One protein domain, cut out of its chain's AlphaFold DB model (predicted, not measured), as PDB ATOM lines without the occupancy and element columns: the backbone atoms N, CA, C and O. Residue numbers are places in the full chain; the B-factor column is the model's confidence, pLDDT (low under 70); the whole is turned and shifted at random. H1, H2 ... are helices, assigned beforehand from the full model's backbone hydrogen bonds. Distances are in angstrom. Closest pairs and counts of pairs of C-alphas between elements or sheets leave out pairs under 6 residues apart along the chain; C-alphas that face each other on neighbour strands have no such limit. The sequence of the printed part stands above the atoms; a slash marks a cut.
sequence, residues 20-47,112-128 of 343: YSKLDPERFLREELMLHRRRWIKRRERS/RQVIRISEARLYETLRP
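AT A GLANCE: This is residues 20 to 47 and 112 to 128 of the 343 residues of the protein "Family with sequence similarity 227 member A" of Phyllostomus discolor (pale spear-nosed bat) (UniProt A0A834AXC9). The long helix H2 and the shorter H3 make a V, meeting near their first ends, with the small helix H1 beside the beginning of H2. Residues 37 to 47 of H2 and residues 123 to 128 stick out. The printed part has 45 residues, with three named helices in the order H1, H2, H3 and no named strand: all helix. It is only just loose, close to compact, with a radius of gyration of the C-alphas of 11.7 A and spans of 36 by 24 by 20 A.

HOW THE PARTS SIT: H1, residues 20 to 23, is close to but not clearly touching H2, residues 26 to 47; their closest C-alphas, of Ser 21 and Leu 29, are 7.9 A apart. H2, with residues 28 to 32 alone, touches residues 114 to 118 of H3, residues 112 to 126; the closest C-alphas, of Glu 32 and Ser 118, are 6.1 A apart. They run the same way at a steep tilt of 61 degrees. H1 and H3 are apart. Every O i to N i+4 pair in H2 and H3 is within hydrogen-bond range; H1 is too short for one.

IN THESE COORDINATES: H1 begins at C-alpha 20 (-19.429, 33.310, 214.742). H2 is 32.4 A long, H3 21.4 A, ending at C-alpha 126 (-33.124, 28.138, 222.858).

THE WHOLE: Residues 48 to 111 are not printed; C-alphas 47 and 112 are 30.3 A apart. The link H1 to H2 is tight. The pLDDT is under 70 at residues 40 and 42 to 47.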
ATOM      1  N   TYR A  20     -19.473  34.044 216.008       77.94
ATOM      2  CA  TYR A  20     -19.429  33.310 214.742       77.94
ATOM      3  C   TYR A  20     -20.451  33.807 213.714       77.94
ATOM      4  O   TYR A  20     -20.297  33.511 212.530       77.94
ATOM      5  N   SER A  21     -21.446  34.611 214.117       73.94
ATOM      6  CA  SER A  21     -22.445  35.157 213.187       73.94
ATOM      7  C   SER A  21     -21.821  36.051 212.111       73.94
ATOM      8  O   SER A  21     -22.320  36.142 210.993       73.94
ATOM      9  N   LYS A  22     -20.667  36.664 212.404       77.81
ATOM     10  CA  LYS A  22     -19.926  37.503 211.448       77.81
ATOM     11  C   LYS A  22     -19.206  36.705 210.367       77.81
ATOM     12  O   LYS A  22     -18.850  37.270 209.336       77.81
ATOM     13  N   LEU A  23     -18.982  35.414 210.602       79.00
ATOM     14  CA  LEU A  23     -18.408  34.496 209.620       79.00
ATOM     15  C   LEU A  23     -19.486  33.882 208.720       79.00
ATOM     16  O   LEU A  23     -19.160  33.192 207.753       79.00
ATOM     17  N   ASP A  24     -20.764  34.131 209.015       75.31
ATOM     18  CA  ASP A  24     -21.848  33.558 208.242       75.31
ATOM     19  C   ASP A  24     -22.032  34.271 206.896       75.31
ATOM     20  O   ASP A  24     -22.065  35.504 206.816       75.31
ATOM     21  N   PRO A  25     -22.248  33.508 205.811       81.00
ATOM     22  CA  PRO A  25     -22.638  34.085 204.537       81.00
ATOM     23  C   PRO A  25     -23.941  34.884 204.670       81.00
ATOM     24  O   PRO A  25     -24.890  34.435 205.317       81.00
ATOM     25  N   GLU A  26     -24.052  35.999 203.939       80.19
ATOM     26  CA  GLU A  26     -25.208  36.919 203.963       80.19
ATOM     27  C   GLU A  26     -26.572  36.208 203.815       80.19
ATOM     28  O   GLU A  26     -27.609  36.634 204.330       80.19
ATOM     29  N   ARG A  27     -26.577  35.074 203.111       77.12
ATOM     30  CA  ARG A  27     -27.766  34.252 202.884       77.12
ATOM     31  C   ARG A  27     -28.338  33.627 204.163       77.12
ATOM     32  O   ARG A  27     -29.554  33.473 204.235       77.12
ATOM     33  N   PHE A  28     -27.503  33.271 205.140       76.62
ATOM     34  CA  PHE A  28     -27.949  32.704 206.419       76.62
ATOM     35  C   PHE A  28     -28.590  33.768 207.311       76.62
ATOM     36  O   PHE A  28     -29.692  33.549 207.812       76.62
ATOM     37  N   LEU A  29     -27.977  34.953 207.384       75.88
ATOM     38  CA  LEU A  29     -28.493  36.100 208.141       75.88
ATOM     39  C   LEU A  29     -29.911  36.494 207.692       75.88
ATOM     40  O   LEU A  29     -30.792  36.780 208.504       75.88
ATOM     41  N   ARG A  30     -30.165  36.464 206.377       79.44
ATOM     42  CA  ARG A  30     -31.489  36.760 205.806       79.44
ATOM     43  C   ARG A  30     -32.551  35.725 206.191       79.44
ATOM     44  O   ARG A  30     -33.688  36.110 206.455       79.44
ATOM     45  N   GLU A  31     -32.213  34.437 206.213       79.19
ATOM     46  CA  GLU A  31     -33.167  33.376 206.570       79.19
ATOM     47  C   GLU A  31     -33.505  33.413 208.065       79.19
ATOM     48  O   GLU A  31     -34.675  33.318 208.436       79.19
ATOM     49  N   GLU A  32     -32.507  33.642 208.919       78.00
ATOM     50  CA  GLU A  32     -32.695  33.789 210.363       78.00
ATOM     51  C   GLU A  32     -33.634  34.958 210.700       78.00
ATOM     52  O   GLU A  32     -34.607  34.789 211.443       78.00
ATOM     53  N   LEU A  33     -33.442  36.114 210.057       78.75
ATOM     54  CA  LEU A  33     -34.332  37.272 210.190       78.75
ATOM     55  C   LEU A  33     -35.772  36.935 209.764       78.75
ATOM     56  O   LEU A  33     -36.740  37.289 210.450       78.75
ATOM     57  N   MET A  34     -35.941  36.203 208.659       78.50
ATOM     58  CA  MET A  34     -37.259  35.772 208.184       78.50
ATOM     59  C   MET A  34     -37.923  34.762 209.132       78.50
ATOM     60  O   MET A  34     -39.137  34.842 209.351       78.50
ATOM     61  N   LEU A  35     -37.159  33.848 209.739       74.69
ATOM     62  CA  LEU A  35     -37.652  32.899 210.741       74.69
ATOM     63  C   LEU A  35     -38.090  33.604 212.029       74.69
ATOM     64  O   LEU A  35     -39.174  33.307 212.544       74.69
ATOM     65  N   HIS A  36     -37.314  34.577 212.513       71.88
ATOM     66  CA  HIS A  36     -37.705  35.413 213.648       71.88
ATOM     67  C   HIS A  36     -39.013  36.155 213.370       71.88
ATOM     68  O   HIS A  36     -39.953  36.064 214.166       71.88
ATOM     69  N   ARG A  37     -39.129  36.801 212.202       78.38
ATOM     70  CA  ARG A  37     -40.351  37.509 211.793       78.38
ATOM     71  C   ARG A  37     -41.565  36.580 211.729       78.38
ATOM     72  O   ARG A  37     -42.619  36.918 212.266       78.38
ATOM     73  N   ARG A  38     -41.430  35.386 211.136       76.88
ATOM     74  CA  ARG A  38     -42.510  34.378 211.093       76.88
ATOM     75  C   ARG A  38     -42.950  33.939 212.489       76.88
ATOM     76  O   ARG A  38     -44.145  33.788 212.735       76.88
ATOM     77  N   ARG A  39     -42.010  33.758 213.421       72.25
ATOM     78  CA  ARG A  39     -42.311  33.350 214.803       72.25
ATOM     79  C   ARG A  39     -43.026  34.453 215.583       72.25
ATOM     80  O   ARG A  39     -43.955  34.157 216.329       72.25
ATOM     81  N   TRP A  40     -42.634  35.711 215.380       61.19
ATOM     82  CA  TRP A  40     -43.300  36.874 215.975       61.19
ATOM     83  C   TRP A  40     -44.749  37.000 215.503       61.19
ATOM     84  O   TRP A  40     -45.646  37.177 216.325       61.19
ATOM     85  N   ILE A  41     -44.990  36.812 214.204       70.69
ATOM     86  CA  ILE A  41     -46.343  36.796 213.631       70.69
ATOM     87  C   ILE A  41     -47.174  35.660 214.257       70.69
ATOM     88  O   ILE A  41     -48.243  35.910 214.810       70.69
ATOM     89  N   LYS A  42     -46.625  34.439 214.316       65.56
ATOM     90  CA  LYS A  42     -47.305  33.263 214.892       65.56
ATOM     91  C   LYS A  42     -47.574  33.378 216.401       65.56
ATOM     92  O   LYS A  42     -48.550  32.824 216.904       65.56
ATOM     93  N   ARG A  43     -46.718  34.081 217.157       59.81
ATOM     94  CA  ARG A  43     -46.928  34.347 218.594       59.81
ATOM     95  C   ARG A  43     -48.042  35.373 218.812       59.81
ATOM     96  O   ARG A  43     -48.834  35.203 219.733       59.81
ATOM     97  N   ARG A  44     -48.137  36.381 217.938       61.53
ATOM     98  CA  ARG A  44     -49.188  37.406 217.978       61.53
ATOM     99  C   ARG A  44     -50.572  36.831 217.672       61.53
ATOM    100  O   ARG A  44     -51.529  37.148 218.369       61.53
ATOM    101  N   GLU A  45     -50.664  35.927 216.702       56.62
ATOM    102  CA  GLU A  45     -51.910  35.218 216.372       56.62
ATOM    103  C   GLU A  45     -52.433  34.378 217.550       56.62
ATOM    104  O   GLU A  45     -53.633  34.348 217.805       56.62
ATOM    105  N   ARG A  46     -51.538  33.764 218.335       48.84
ATOM    106  CA  ARG A  46     -51.912  32.993 219.535       48.84
ATOM    107  C   ARG A  46     -52.326  33.864 220.724       48.84
ATOM    108  O   ARG A  46     -53.138  33.421 221.524       48.84
ATOM    109  N   SER A  47     -51.798  35.085 220.841       52.12
ATOM    110  CA  SER A  47     -52.172  36.014 221.920       52.12
ATOM    111  C   SER A  47     -53.515  36.718 221.703       52.12
ATOM    112  O   SER A  47     -54.096  37.208 222.660       52.12
ATOM    113  N   ARG A 112     -32.880  23.667 201.029       80.06
ATOM    114  CA  ARG A 112     -33.292  22.828 202.173       80.06
ATOM    115  C   ARG A 112     -32.204  22.696 203.249       80.06
ATOM    116  O   ARG A 112     -32.515  22.572 204.424       80.06
ATOM    117  N   GLN A 113     -30.929  22.743 202.865       80.88
ATOM    118  CA  GLN A 113     -29.803  22.724 203.801       80.88
ATOM    119  C   GLN A 113     -29.700  24.000 204.653       80.88
ATOM    120  O   GLN A 113     -29.507  23.891 205.855       80.88
ATOM    121  N   VAL A 114     -29.895  25.185 204.066       80.25
ATOM    122  CA  VAL A 114     -29.864  26.469 204.796       80.25
ATOM    123  C   VAL A 114     -31.012  26.553 205.801       80.25
ATOM    124  O   VAL A 114     -30.813  26.994 206.928       80.25
ATOM    125  N   ILE A 115     -32.191  26.051 205.426       79.56
ATOM    126  CA  ILE A 115     -33.349  25.973 206.327       79.56
ATOM    127  C   ILE A 115     -33.045  25.040 207.508       79.56
ATOM    128  O   ILE A 115     -33.229  25.433 208.652       79.56
ATOM    129  N   ARG A 116     -32.501  23.841 207.255       82.12
ATOM    130  CA  ARG A 116     -32.131  22.898 208.328       82.12
ATOM    131  C   ARG A 116     -31.083  23.465 209.289       82.12
ATOM    132  O   ARG A 116     -31.211  23.292 210.491       82.12
ATOM    133  N   ILE A 117     -30.061  24.143 208.766       81.94
ATOM    134  CA  ILE A 117     -28.993  24.733 209.587       81.94
ATOM    135  C   ILE A 117     -29.527  25.907 210.417       81.94
ATOM    136  O   ILE A 117     -29.249  25.983 211.608       81.94
ATOM    137  N   SER A 118     -30.313  26.806 209.816       80.94
ATOM    138  CA  SER A 118     -30.912  27.934 210.548       80.94
ATOM    139  C   SER A 118     -31.899  27.463 211.621       80.94
ATOM    140  O   SER A 118     -31.916  28.006 212.721       80.94
ATOM    141  N   GLU A 119     -32.667  26.409 211.353       82.12
ATOM    142  CA  GLU A 119     -33.525  25.773 212.351       82.12
ATOM    143  C   GLU A 119     -32.714  25.132 213.491       82.12
ATOM    144  O   GLU A 119     -33.013  25.389 214.656       82.12
ATOM    145  N   ALA A 120     -31.660  24.368 213.185       81.56
ATOM    146  CA  ALA A 120     -30.787  23.757 214.192       81.56
ATOM    147  C   ALA A 120     -30.134  24.803 215.113       81.56
ATOM    148  O   ALA A 120     -30.154  24.649 216.333       81.56
ATOM    149  N   ARG A 121     -29.648  25.915 214.550       77.00
ATOM    150  CA  ARG A 121     -29.089  27.034 215.325       77.00
ATOM    151  C   ARG A 121     -30.123  27.690 216.228       77.00
ATOM    152  O   ARG A 121     -29.828  28.033 217.365       77.00
ATOM    153  N   LEU A 122     -31.367  27.821 215.772       76.94
ATOM    154  CA  LEU A 122     -32.433  28.334 216.629       76.94
ATOM    155  C   LEU A 122     -32.699  27.412 217.822       76.94
ATOM    156  O   LEU A 122     -32.950  27.918 218.914       76.94
ATOM    157  N   TYR A 123     -32.623  26.090 217.655       74.81
ATOM    158  CA  TYR A 123     -32.693  25.169 218.793       74.81
ATOM    159  C   TYR A 123     -31.515  25.352 219.756       74.81
ATOM    160  O   TYR A 123     -31.716  25.318 220.966       74.81
ATOM    161  N   GLU A 124     -30.320  25.630 219.239       76.81
ATOM    162  CA  GLU A 124     -29.135  25.925 220.044       76.81
ATOM    163  C   GLU A 124     -29.269  27.247 220.820       76.81
ATOM    164  O   GLU A 124     -29.000  27.281 222.015       76.81
ATOM    165  N   THR A 125     -29.823  28.305 220.211       72.81
ATOM    166  CA  THR A 125     -30.122  29.572 220.920       72.81
ATOM    167  C   THR A 125     -31.207  29.442 221.992       72.81
ATOM    168  O   THR A 125     -31.266  30.252 222.916       72.81
ATOM    169  N   LEU A 126     -32.098  28.452 221.862       76.50
ATOM    170  CA  LEU A 126     -33.124  28.138 222.858       76.50
ATOM    171  C   LEU A 126     -32.594  27.228 223.968       76.50
ATOM    172  O   LEU A 126     -33.267  27.066 224.988       76.50
ATOM    173  N   ARG A 127     -31.413  26.631 223.777       70.50
ATOM    174  CA  ARG A 127     -30.756  25.846 224.811       70.50
ATOM    175  C   ARG A 127     -30.397  26.793 225.961       70.50
ATOM    176  O   ARG A 127     -29.901  27.895 225.712       70.50
ATOM    177  N   PRO A 128     -30.669  26.409 227.221       70.12
ATOM    178  CA  PRO A 128     -30.223  27.188 228.363       70.12
ATOM    179  C   PRO A 128     -28.726  27.452 228.230       70.12
ATOM    180  O   PRO A 128     -27.966  26.527 227.942       70.12
TER     181      PRO A 128